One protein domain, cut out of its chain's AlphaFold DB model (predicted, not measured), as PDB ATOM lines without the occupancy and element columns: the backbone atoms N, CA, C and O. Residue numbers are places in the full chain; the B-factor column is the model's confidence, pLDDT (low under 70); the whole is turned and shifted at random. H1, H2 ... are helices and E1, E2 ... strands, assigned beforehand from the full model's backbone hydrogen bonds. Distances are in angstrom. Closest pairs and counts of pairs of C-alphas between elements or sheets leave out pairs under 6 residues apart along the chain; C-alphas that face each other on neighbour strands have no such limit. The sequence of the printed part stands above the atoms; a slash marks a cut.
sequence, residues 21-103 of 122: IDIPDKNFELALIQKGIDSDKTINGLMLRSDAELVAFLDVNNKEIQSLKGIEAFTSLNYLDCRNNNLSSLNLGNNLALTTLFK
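What this domain is: This is residues 21 to 103 of the 122 residues of an uncharacterized protein of Flavobacteriaceae bacterium MAR_2010_72 (UniProt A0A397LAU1). Little of this model is regular structure: the chain winds in stacked turns, a small solenoid with the parallel sheet E2 E3 E4 along one side and H1, E1 and H2 at its E2 end. The 83 printed residues, mixed in class, hold two named helices and four strands, in order H1 E1 H2 E2 E3 E4, with 26 residues in them. The whole is compact, radius of gyration of the C-alphas 11.3 A, spanning 29 by 25 by 18 A.

Where its parts are: H1, residues 26 to 34, begins at C-alpha 26 (49.700, -27.913, -30.880) and measures 12.0 A. E1 is residues 46 to 48, 7.0 A; H2 49 to 53, 6.4 A; E2 57 to 59, 6.7 A; E3 79 to 81, 6.8 A. E4, residues 100 to 102, 6.9 A, ends at C-alpha 102 (28.751, -28.892, -30.781).

How they stand to each other: Residues 21 to 22 pair antiparallel with 46 to 47 of E1. H1 is only just not on the sheet, with 4 pairs of C-alphas within 10 A. H1 and H2 are apart. In both, every O i to N i+4 pair is within hydrogen-bond range. E3 is parallel to E2, with N 58 and O 79 at 3.0 A, and to E4, with N 102 and O 80 at 2.9 A.

The domain as a whole: The farthest C-alphas, Asn 44 and Thr 99, are 30.2 A apart. The printed part has no cut. Links H1 to E1, E2 to E3 and E3 to E4 are long. No printed residue is under pLDDT 70.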
ATOM      1  N   ILE A  21      49.361 -41.869 -31.153       95.56
ATOM      2  CA  ILE A  21      48.489 -41.236 -32.138       95.56
ATOM      3  C   ILE A  21      49.050 -39.863 -32.489       95.56
ATOM      4  O   ILE A  21      49.578 -39.182 -31.618       95.56
ATOM      5  N   ASP A  22      48.932 -39.463 -33.753       97.75
ATOM      6  CA  ASP A  22      49.389 -38.148 -34.209       97.75
ATOM      7  C   ASP A  22      48.393 -37.052 -33.794       97.75
ATOM      8  O   ASP A  22      47.262 -37.043 -34.286       97.75
ATOM      9  N   ILE A  23      48.845 -36.078 -33.002       97.81
ATOM     10  CA  ILE A  23      48.124 -34.845 -32.649       97.81
ATOM     11  C   ILE A  23      48.914 -33.626 -33.172       97.81
ATOM     12  O   ILE A  23      49.497 -32.872 -32.401       97.81
ATOM     13  N   PRO A  24      49.004 -33.391 -34.494       97.62
ATOM     14  CA  PRO A  24      49.910 -32.374 -35.046       97.62
ATOM     15  C   PRO A  24      49.518 -30.923 -34.716       97.62
ATOM     16  O   PRO A  24      50.328 -30.011 -34.894       97.62
ATOM     17  N   ASP A  25      48.272 -30.687 -34.301       98.12
ATOM     18  CA  ASP A  25      47.811 -29.369 -33.881       98.12
ATOM     19  C   ASP A  25      48.200 -29.130 -32.418       98.12
ATOM     20  O   ASP A  25      47.633 -29.717 -31.496       98.12
ATOM     21  N   LYS A  26      49.165 -28.232 -32.211       98.31
ATOM     22  CA  LYS A  26      49.700 -27.913 -30.880       98.31
ATOM     23  C   LYS A  26      48.648 -27.349 -29.928       98.31
ATOM     24  O   LYS A  26      48.785 -27.525 -28.722       98.31
ATOM     25  N   ASN A  27      47.626 -26.660 -30.439       98.50
ATOM     26  CA  ASN A  27      46.555 -26.126 -29.601       98.50
ATOM     27  C   ASN A  27      45.611 -27.247 -29.157       98.50
ATOM     28  O   ASN A  27      45.145 -27.233 -28.016       98.50
ATOM     29  N   PHE A  28      45.369 -28.239 -30.020       98.44
ATOM     30  CA  PHE A  28      44.617 -29.430 -29.640       98.44
ATOM     31  C   PHE A  28      45.373 -30.246 -28.585       98.44
ATOM     32  O   PHE A  28      44.813 -30.528 -27.528       98.44
ATOM     33  N   GLU A  29      46.652 -30.539 -28.817       98.62
ATOM     34  CA  GLU A  29      47.511 -31.250 -27.860       98.62
ATOM     35  C   GLU A  29      47.592 -30.511 -26.514       98.62
ATOM     36  O   GLU A  29      47.313 -31.081 -25.462       98.62
ATOM     37  N   LEU A  30      47.829 -29.193 -26.535       98.56
ATOM     38  CA  LEU A  30      47.816 -28.369 -25.326       98.56
ATOM     39  C   LEU A  30      46.475 -28.446 -24.580       98.56
ATOM     40  O   LEU A  30      46.463 -28.497 -23.349       98.56
ATOM     41  N   ALA A  31      45.341 -28.463 -25.287       98.50
ATOM     42  CA  ALA A  31      44.031 -28.603 -24.656       98.50
ATOM     43  C   ALA A  31      43.849 -29.980 -23.988       98.50
ATOM     44  O   ALA A  31      43.240 -30.056 -22.917       98.50
ATOM     45  N   LEU A  32      44.397 -31.049 -24.574       98.44
ATOM     46  CA  LEU A  32      44.402 -32.395 -23.990       98.44
ATOM     47  C   LEU A  32      45.284 -32.455 -22.735       98.44
ATOM     48  O   LEU A  32      44.838 -32.966 -21.702       98.44
ATOM     49  N   ILE A  33      46.472 -31.845 -22.774       98.31
ATOM     50  CA  ILE A  33      47.378 -31.721 -21.621       98.31
ATOM     51  C   ILE A  33      46.707 -30.940 -20.483       98.31
ATOM     52  O   ILE A  33      46.708 -31.382 -19.333       98.31
ATOM     53  N   GLN A  34      46.084 -29.793 -20.781       98.06
ATOM     54  CA  GLN A  34      45.402 -28.959 -19.778       98.06
ATOM     55  C   GLN A  34      44.231 -29.675 -19.095       98.06
ATOM     56  O   GLN A  34      43.901 -29.363 -17.951       98.06
ATOM     57  N   LYS A  35      43.604 -30.636 -19.779       97.62
ATOM     58  CA  LYS A  35      42.551 -31.492 -19.216       97.62
ATOM     59  C   LYS A  35      43.083 -32.709 -18.464       97.62
ATOM     60  O   LYS A  35      42.288 -33.408 -17.844       97.62
ATOM     61  N   GLY A  36      44.390 -32.961 -18.511       97.25
ATOM     62  CA  GLY A  36      45.007 -34.152 -17.936       97.25
ATOM     63  C   GLY A  36      44.687 -35.435 -18.702       97.25
ATOM     64  O   GLY A  36      44.718 -36.502 -18.098       97.25
ATOM     65  N   ILE A  37      44.341 -35.322 -19.989       97.69
ATOM     66  CA  ILE A  37      44.134 -36.473 -20.875       97.69
ATOM     67  C   ILE A  37      45.495 -36.977 -21.344       97.69
ATOM     68  O   ILE A  37      45.822 -38.131 -21.107       97.69
ATOM     69  N   ASP A  38      46.296 -36.096 -21.940       97.38
ATOM     70  CA  ASP A  38      47.639 -36.438 -22.398       97.38
ATOM     71  C   ASP A  38      48.596 -36.574 -21.204       97.38
ATOM     72  O   ASP A  38      48.917 -35.600 -20.504       97.38
ATOM     73  N   SER A  39      48.978 -37.817 -20.919       95.69
ATOM     74  CA  SER A  39      49.653 -38.200 -19.680       95.69
ATOM     75  C   SER A  39      51.120 -37.779 -19.622       95.69
ATOM     76  O   SER A  39      51.648 -37.589 -18.517       95.69
ATOM     77  N   ASP A  40      51.770 -37.580 -20.774       94.69
ATOM     78  CA  ASP A  40      53.181 -37.184 -20.846       94.69
ATOM     79  C   ASP A  40      53.395 -35.669 -20.660       94.69
ATOM     80  O   ASP A  40      54.503 -35.223 -20.340       94.69
ATOM     81  N   LYS A  41      52.311 -34.886 -20.789       96.44
ATOM     82  CA  LYS A  41      52.245 -33.432 -20.581       96.44
ATOM     83  C   LYS A  41      53.217 -32.633 -21.451       96.44
ATOM     84  O   LYS A  41      53.632 -31.536 -21.058       96.44
ATOM     85  N   THR A  42      53.585 -33.157 -22.612       96.50
ATOM     86  CA  THR A  42      54.576 -32.571 -23.508       96.50
ATOM     87  C   THR A  42      53.956 -32.299 -24.868       96.50
ATOM     88  O   THR A  42      53.400 -33.186 -25.482       96.50
ATOM     89  N   ILE A  43      54.123 -31.081 -25.392       97.75
ATOM     90  CA  ILE A  43      53.700 -30.760 -26.764       97.75
ATOM     91  C   ILE A  43      54.732 -31.336 -27.740       97.75
ATOM     92  O   ILE A  43      55.753 -30.695 -28.019       97.75
ATOM     93  N   ASN A  44      54.502 -32.554 -28.218       97.69
ATOM     94  CA  ASN A  44      55.396 -33.287 -29.114       97.69
ATOM     95  C   ASN A  44      54.710 -33.759 -30.415       97.69
ATOM     96  O   ASN A  44      55.380 -34.293 -31.303       97.69
ATOM     97  N   GLY A  45      53.419 -33.476 -30.575       97.88
ATOM     98  CA  GLY A  45      52.596 -33.882 -31.704       97.88
ATOM     99  C   GLY A  45      52.100 -35.324 -31.618       97.88
ATOM    100  O   GLY A  45      51.623 -35.851 -32.628       97.88
ATOM    101  N   LEU A  46      52.237 -35.978 -30.465       97.62
ATOM    102  CA  LEU A  46      51.893 -37.373 -30.226       97.62
ATOM    103  C   LEU A  46      51.159 -37.499 -28.893       97.62
ATOM    104  O   LEU A  46      51.437 -36.792 -27.941       97.62
ATOM    105  N   MET A  47      50.261 -38.471 -28.804       96.50
ATOM    106  CA  MET A  47      49.652 -38.866 -27.534       96.50
ATOM    107  C   MET A  47      49.585 -40.388 -27.458       96.50
ATOM    108  O   MET A  47      49.571 -41.069 -28.487       96.50
ATOM    109  N   LEU A  48      49.526 -40.961 -26.257       96.44
ATOM    110  CA  LEU A  48      49.237 -42.384 -26.113       96.44
ATOM    111  C   LEU A  48      47.789 -42.679 -26.521       96.44
ATOM    112  O   LEU A  48      46.847 -42.007 -26.112       96.44
ATOM    113  N   ARG A  49      47.578 -43.749 -27.287       95.69
ATOM    114  CA  ARG A  49      46.236 -44.211 -27.661       95.69
ATOM    115  C   ARG A  49      45.382 -44.535 -26.437       95.69
ATOM    116  O   ARG A  49      44.199 -44.210 -26.422       95.69
ATOM    117  N   SER A  50      45.986 -45.130 -25.410       95.06
ATOM    118  CA  SER A  50      45.313 -45.461 -24.149       95.06
ATOM    119  C   SER A  50      44.727 -44.238 -23.443       95.06
ATOM    120  O   SER A  50      43.703 -44.364 -22.776       95.06
ATOM    121  N   ASP A  51      45.338 -43.064 -23.620       96.06
ATOM    122  CA  ASP A  51      44.857 -41.815 -23.026       96.06
ATOM    123  C   ASP A  51      43.553 -41.353 -23.695       96.06
ATOM    124  O   ASP A  51      42.686 -40.782 -23.039       96.06
ATOM    125  N   ALA A  52      43.362 -41.666 -24.981       96.56
ATOM    126  CA  ALA A  52      42.148 -41.341 -25.731       96.56
ATOM    127  C   ALA A  52      40.988 -42.325 -25.485       96.56
ATOM    128  O   ALA A  52      39.823 -41.924 -25.487       96.56
ATOM    129  N   GLU A  53      41.279 -43.616 -25.287       93.00
ATOM    130  CA  GLU A  53      40.274 -44.696 -25.296       93.00
ATOM    131  C   GLU A  53      39.211 -44.576 -24.193       93.00
ATOM    132  O   GLU A  53      38.081 -45.033 -24.382       93.00
ATOM    133  N   LEU A  54      39.536 -43.943 -23.061       89.62
ATOM    134  CA  LEU A  54      38.624 -43.780 -21.920       89.62
ATOM    135  C   LEU A  54      37.905 -42.421 -21.889       89.62
ATOM    136  O   LEU A  54      37.069 -42.181 -21.014       89.62
ATOM    137  N   VAL A  55      38.197 -41.525 -22.832       97.81
ATOM    138  CA  VAL A  55      37.620 -40.177 -22.850       97.81
ATOM    139  C   VAL A  55      36.211 -40.219 -23.434       97.81
ATOM    140  O   VAL A  55      36.021 -40.357 -24.640       97.81
ATOM    141  N   ALA A  56      35.209 -40.056 -22.570       97.31
ATOM    142  CA  ALA A  56      33.801 -39.980 -22.970       97.31
ATOM    143  C   ALA A  56      33.321 -38.548 -23.267       97.31
ATOM    144  O   ALA A  56      32.355 -38.359 -24.008       97.31
ATOM    145  N   PHE A  57      33.983 -37.541 -22.693       97.62
ATOM    146  CA  PHE A  57      33.602 -36.133 -22.785       97.62
ATOM    147  C   PHE A  57      34.821 -35.286 -23.139       97.62
ATOM    148  O   PHE A  57      35.805 -35.277 -22.396       97.62
ATOM    149  N   LEU A  58      34.741 -34.542 -24.241       98.38
ATOM    150  CA  LEU A  58      35.794 -33.631 -24.669       98.38
ATOM    151  C   LEU A  58      35.217 -32.254 -25.005       98.38
ATOM    152  O   LEU A  58      34.427 -32.106 -25.929       98.38
ATOM    153  N   ASP A  59      35.655 -31.242 -24.260       97.62
ATOM    154  CA  ASP A  59      35.309 -29.835 -24.494       97.62
ATOM    155  C   ASP A  59      36.563 -29.027 -24.831       97.62
ATOM    156  O   ASP A  59      37.319 -28.618 -23.950       97.62
ATOM    157  N   VAL A  60      36.790 -28.804 -26.115       97.44
ATOM    158  CA  VAL A  60      37.903 -28.022 -26.656       97.44
ATOM    159  C   VAL A  60      37.406 -26.727 -27.300       97.44
ATOM    160  O   VAL A  60      37.990 -26.241 -28.266       97.44
ATOM    161  N   ASN A  61      36.323 -26.157 -26.770       95.69
ATOM    162  CA  ASN A  61      35.753 -24.899 -27.235       95.69
ATOM    163  C   ASN A  61      36.719 -23.714 -27.035       95.69
ATOM    164  O   ASN A  61      37.340 -23.580 -25.975       95.69
ATOM    165  N   ASN A  62      36.792 -22.828 -28.034       95.25
ATOM    166  CA  ASN A  62      37.558 -21.579 -27.999       95.25
ATOM    167  C   ASN A  62      39.044 -21.786 -27.663       95.25
ATOM    168  O   ASN A  62      39.568 -21.236 -26.690       95.25
ATOM    169  N   LYS A  63      39.705 -22.645 -28.445       96.75
ATOM    170  CA  LYS A  63      41.112 -23.029 -28.258       96.75
ATOM    171  C   LYS A  63      41.993 -22.704 -29.460       96.75
ATOM    172  O   LYS A  63      43.141 -23.125 -29.481       96.75
ATOM    173  N   GLU A  64      41.474 -21.966 -30.443       95.62
ATOM    174  CA  GLU A  64      42.195 -21.630 -31.680       95.62
ATOM    175  C   GLU A  64      42.714 -22.882 -32.423       95.62
ATOM    176  O   GLU A  64      43.769 -22.859 -33.059       95.62
ATOM    177  N   ILE A  65      41.985 -24.000 -32.324       96.12
ATOM    178  CA  ILE A  65      42.365 -25.279 -32.941       96.12
ATOM    179  C   ILE A  65      42.068 -25.233 -34.440       96.12
ATOM    180  O   ILE A  65      40.976 -24.849 -34.853       96.12
ATOM    181  N   GLN A  66      43.023 -25.654 -35.264       95.06
ATOM    182  CA  GLN A  66      42.896 -25.707 -36.723       95.06
ATOM    183  C   GLN A  66      42.622 -27.129 -37.235       95.06
ATOM    184  O   GLN A  66      42.031 -27.300 -38.306       95.06
ATOM    185  N   SER A  67      43.016 -28.154 -36.473       95.19
ATOM    186  CA  SER A  67      42.776 -29.562 -36.797       95.19
ATOM    187  C   SER A  67      42.535 -30.417 -35.552       95.19
ATOM    188  O   SER A  67      43.278 -30.336 -34.580       95.19
ATOM    189  N   LEU A  68      41.536 -31.302 -35.624       96.50
ATOM    190  CA  LEU A  68      41.301 -32.367 -34.640       96.50
ATOM    191  C   LEU A  68      41.870 -33.723 -35.095       96.50
ATOM    192  O   LEU A  68      41.362 -34.763 -34.685       96.50
ATOM    193  N   LYS A  69      42.888 -33.759 -35.969       96.56
ATOM    194  CA  LYS A  69      43.545 -35.033 -36.324       96.56
ATOM    195  C   LYS A  69      43.983 -35.763 -35.043       96.56
ATOM    196  O   LYS A  69      44.534 -35.133 -34.144       96.56
ATOM    197  N   GLY A  70      43.695 -37.062 -34.978       96.56
ATOM    198  CA  GLY A  70      43.884 -37.901 -33.799       96.56
ATOM    199  C   GLY A  70      42.601 -38.136 -32.999       96.56
ATOM    200  O   GLY A  70      42.536 -39.090 -32.222       96.56
ATOM    201  N   ILE A  71      41.543 -37.341 -33.222       97.38
ATOM    202  CA  ILE A  71      40.235 -37.530 -32.573       97.38
ATOM    203  C   ILE A  71      39.619 -38.905 -32.875       97.38
ATOM    204  O   ILE A  71      38.863 -39.436 -32.066       97.38
ATOM    205  N   GLU A  72      39.989 -39.539 -33.987       94.94
ATOM    206  CA  GLU A  72      39.554 -40.884 -34.365       94.94
ATOM    207  C   GLU A  72      39.952 -41.979 -33.361       94.94
ATOM    208  O   GLU A  72      39.389 -43.074 -33.391       94.94
ATOM    209  N   ALA A  73      40.923 -41.708 -32.484       96.38
ATOM    210  CA  ALA A  73      41.334 -42.618 -31.421       96.38
ATOM    211  C   ALA A  73      40.412 -42.572 -30.190       96.38
ATOM    212  O   ALA A  73      40.449 -43.485 -29.369       96.38
ATOM    213  N   PHE A  74      39.562 -41.547 -30.074       97.38
ATOM    214  CA  PHE A  74      38.640 -41.352 -28.958       97.38
ATOM    215  C   PHE A  74      37.368 -42.186 -29.189       97.38
ATOM    216  O   PHE A  74      36.280 -41.668 -29.459       97.38
ATOM    217  N   THR A  75      37.510 -43.510 -29.153       95.44
ATOM    218  CA  THR A  75      36.452 -44.473 -29.509       95.44
ATOM    219  C   THR A  75      35.266 -44.463 -28.540       95.44
ATOM    220  O   THR A  75      34.141 -44.730 -28.963       95.44
ATOM    221  N   SER A  76      35.496 -44.101 -27.274       96.75
ATOM    222  CA  SER A  76      34.454 -43.947 -26.245       96.75
ATOM    223  C   SER A  76      33.803 -42.558 -26.223       96.75
ATOM    224  O   SER A  76      32.923 -42.317 -25.394       96.75
ATOM    225  N   LEU A  77      34.218 -41.639 -27.103       97.81
ATOM    226  CA  LEU A  77      33.756 -40.253 -27.089       97.81
ATOM    227  C   LEU A  77      32.257 -40.174 -27.357       97.81
ATOM    228  O   LEU A  77      31.798 -40.483 -28.452       97.81
ATOM    229  N   ASN A  78      31.506 -39.729 -26.356       96.69
ATOM    230  CA  ASN A  78      30.059 -39.562 -26.422       96.69
ATOM    231  C   ASN A  78      29.664 -38.099 -26.663       96.69
ATOM    232  O   ASN A  78      28.691 -37.824 -27.370       96.69
ATOM    233  N   TYR A  79      30.455 -37.177 -26.113       96.38
ATOM    234  CA  TYR A  79      30.245 -35.740 -26.191       96.38
ATOM    235  C   TYR A  79      31.496 -35.040 -26.720       96.38
ATOM    236  O   TYR A  79      32.579 -35.198 -26.147       96.38
ATOM    237  N   LEU A  80      31.326 -34.214 -27.754       97.00
ATOM    238  CA  LEU A  80      32.357 -33.325 -28.281       97.00
ATOM    239  C   LEU A  80      31.823 -31.895 -28.398       97.00
ATOM    240  O   LEU A  80      30.880 -31.646 -29.145       97.00
ATOM    241  N   ASP A  81      32.474 -30.954 -27.722       95.94
ATOM    242  CA  ASP A  81      32.333 -29.523 -27.990       95.94
ATOM    243  C   ASP A  81      33.637 -28.985 -28.573       95.94
ATOM    244  O   ASP A  81      34.672 -28.954 -27.910       95.94
ATOM    245  N   CYS A  82      33.595 -28.597 -29.841       95.38
ATOM    246  CA  CYS A  82      34.705 -27.997 -30.564       95.38
ATOM    247  C   CYS A  82      34.330 -26.643 -31.180       95.38
ATOM    248  O   CYS A  82      34.957 -26.222 -32.156       95.38
ATOM    249  N   ARG A  83      33.325 -25.957 -30.618       92.81
ATOM    250  CA  ARG A  83      32.894 -24.624 -31.063       92.81
ATOM    251  C   ARG A  83      34.012 -23.582 -30.980       92.81
ATOM    252  O   ARG A  83      34.986 -23.753 -30.249       92.81
ATOM    253  N   ASN A  84      33.833 -22.477 -31.704       92.19
ATOM    254  CA  ASN A  84      34.729 -21.311 -31.678       92.19
ATOM    255  C   ASN A  84      36.202 -21.676 -31.936       92.19
ATOM    256  O   ASN A  84      37.107 -21.232 -31.234       92.19
ATOM    257  N   ASN A  85      36.444 -22.529 -32.924       93.81
ATOM    258  CA  ASN A  85      37.782 -22.888 -33.373       93.81
ATOM    259  C   ASN A  85      37.934 -22.528 -34.861       93.81
ATOM    260  O   ASN A  85      37.045 -21.954 -35.488       93.81
ATOM    261  N   ASN A  86      39.083 -22.863 -35.438       92.38
ATOM    262  CA  ASN A  86      39.432 -22.556 -36.821       92.38
ATOM    263  C   ASN A  86      39.490 -23.835 -37.672       92.38
ATOM    264  O   ASN A  86      40.314 -23.941 -38.583       92.38
ATOM    265  N   LEU A  87      38.642 -24.827 -37.366       90.75
ATOM    266  CA  LEU A  87      38.661 -26.123 -38.048       90.75
ATOM    267  C   LEU A  87      38.284 -25.972 -39.525       90.75
ATOM    268  O   LEU A  87      37.230 -25.434 -39.850       90.75
ATOM    269  N   SER A  88      39.127 -26.506 -40.412       85.25
ATOM    270  CA  SER A  88      38.871 -26.577 -41.864       85.25
ATOM    271  C   SER A  88      38.179 -27.875 -42.294       85.25
ATOM    272  O   SER A  88      37.574 -27.956 -43.363       85.25
ATOM    273  N   SER A  89      38.263 -28.912 -41.461       85.31
ATOM    274  CA  SER A  89      37.598 -30.196 -41.656       85.31
ATOM    275  C   SER A  89      37.338 -30.859 -40.307       85.31
ATOM    276  O   SER A  89      38.030 -30.597 -39.323       85.31
ATOM    277  N   LEU A  90      36.322 -31.718 -40.266       88.50
ATOM    278  CA  LEU A  90      35.969 -32.492 -39.083       88.50
ATOM    279  C   LEU A  90      35.575 -33.905 -39.513       88.50
ATOM    280  O   LEU A  90      34.484 -34.113 -40.046       88.50
ATOM    281  N   ASN A  91      36.470 -34.868 -39.293       89.69
ATOM    282  CA  ASN A  91      36.210 -36.281 -39.547       89.69
ATOM    283  C   ASN A  91      35.967 -37.012 -38.223       89.69
ATOM    284  O   ASN A  91      36.865 -37.116 -37.398       89.69
ATOM    285  N   LEU A  92      34.752 -37.532 -38.055       92.06
ATOM    286  CA  LEU A  92      34.307 -38.269 -36.867       92.06
ATOM    287  C   LEU A  92      33.874 -39.705 -37.205       92.06
ATOM    288  O   LEU A  92      33.123 -40.321 -36.455       92.06
ATOM    289  N   GLY A  93      34.315 -40.250 -38.349       92.06
ATOM    290  CA  GLY A  93      33.835 -41.543 -38.856       92.06
ATOM    291  C   GLY A  93      34.112 -42.731 -37.922       92.06
ATOM    292  O   GLY A  93      33.375 -43.711 -37.949       92.06
ATOM    293  N   ASN A  94      35.131 -42.617 -37.063       92.00
ATOM    294  CA  ASN A  94      35.504 -43.642 -36.082       92.00
ATOM    295  C   ASN A  94      34.955 -43.373 -34.668       92.00
ATOM    296  O   ASN A  94      35.032 -44.248 -33.807       92.00
ATOM    297  N   ASN A  95      34.363 -42.202 -34.413       94.69
ATOM    298  CA  ASN A  95      33.781 -41.840 -33.117       94.69
ATOM    299  C   ASN A  95      32.330 -42.338 -33.029       94.69
ATOM    300  O   ASN A  95      31.390 -41.564 -32.871       94.69
ATOM    301  N   LEU A  96      32.137 -43.653 -33.169       92.69
ATOM    302  CA  LEU A  96      30.815 -44.280 -33.303       92.69
ATOM    303  C   LEU A  96      29.925 -44.138 -32.056       92.69
ATOM    304  O   LEU A  96      28.709 -44.286 -32.157       92.69
ATOM    305  N   ALA A  97      30.524 -43.868 -30.893       94.50
ATOM    306  CA  ALA A  97      29.820 -43.630 -29.636       94.50
ATOM    307  C   ALA A  97      29.293 -42.189 -29.486       94.50
ATOM    308  O   ALA A  97      28.574 -41.911 -28.522       94.50
ATOM    309  N   LEU A  98      29.636 -41.281 -30.410       94.44
ATOM    310  CA  LEU A  98      29.304 -39.865 -30.306       94.44
ATOM    311  C   LEU A  98      27.798 -39.652 -30.473       94.44
ATOM    312  O   LEU A  98      27.214 -39.990 -31.502       94.44
ATOM    313  N   THR A  99      27.173 -39.060 -29.458       93.19
ATOM    314  CA  THR A  99      25.741 -38.727 -29.465       93.19
ATOM    315  C   THR A  99      25.490 -37.228 -29.427       93.19
ATOM    316  O   THR A  99      24.443 -36.778 -29.883       93.19
ATOM    317  N   THR A 100      26.454 -36.454 -28.917       91.38
ATOM    318  CA  THR A 100      26.350 -35.002 -28.773       91.38
ATOM    319  C   THR A 100      27.553 -34.326 -29.419       91.38
ATOM    320  O   THR A 100      28.698 -34.616 -29.066       91.38
ATOM    321  N   LEU A 101      27.293 -33.418 -30.360       92.75
ATOM    322  CA  LEU A 101      28.317 -32.670 -31.085       92.75
ATOM    323  C   LEU A 101      27.946 -31.188 -31.158       92.75
ATOM    324  O   LEU A 101      26.955 -30.832 -31.791       92.75
ATOM    325  N   PHE A 102      28.798 -30.337 -30.599       90.50
ATOM    326  CA  PHE A 102      28.751 -28.892 -30.781       90.50
ATOM    327  C   PHE A 102      29.959 -28.454 -31.608       90.50
ATOM    328  O   PHE A 102      31.097 -28.594 -31.169       90.50
ATOM    329  N   LYS A 103      29.724 -27.943 -32.820       87.38
ATOM    330  CA  LYS A 103      30.792 -27.582 -33.778       87.38
ATOM    331  C   LYS A 103      30.636 -26.199 -34.407       87.38
ATOM    332  O   LYS A 103      31.431 -25.841 -35.275       87.38
TER     333      LYS A 103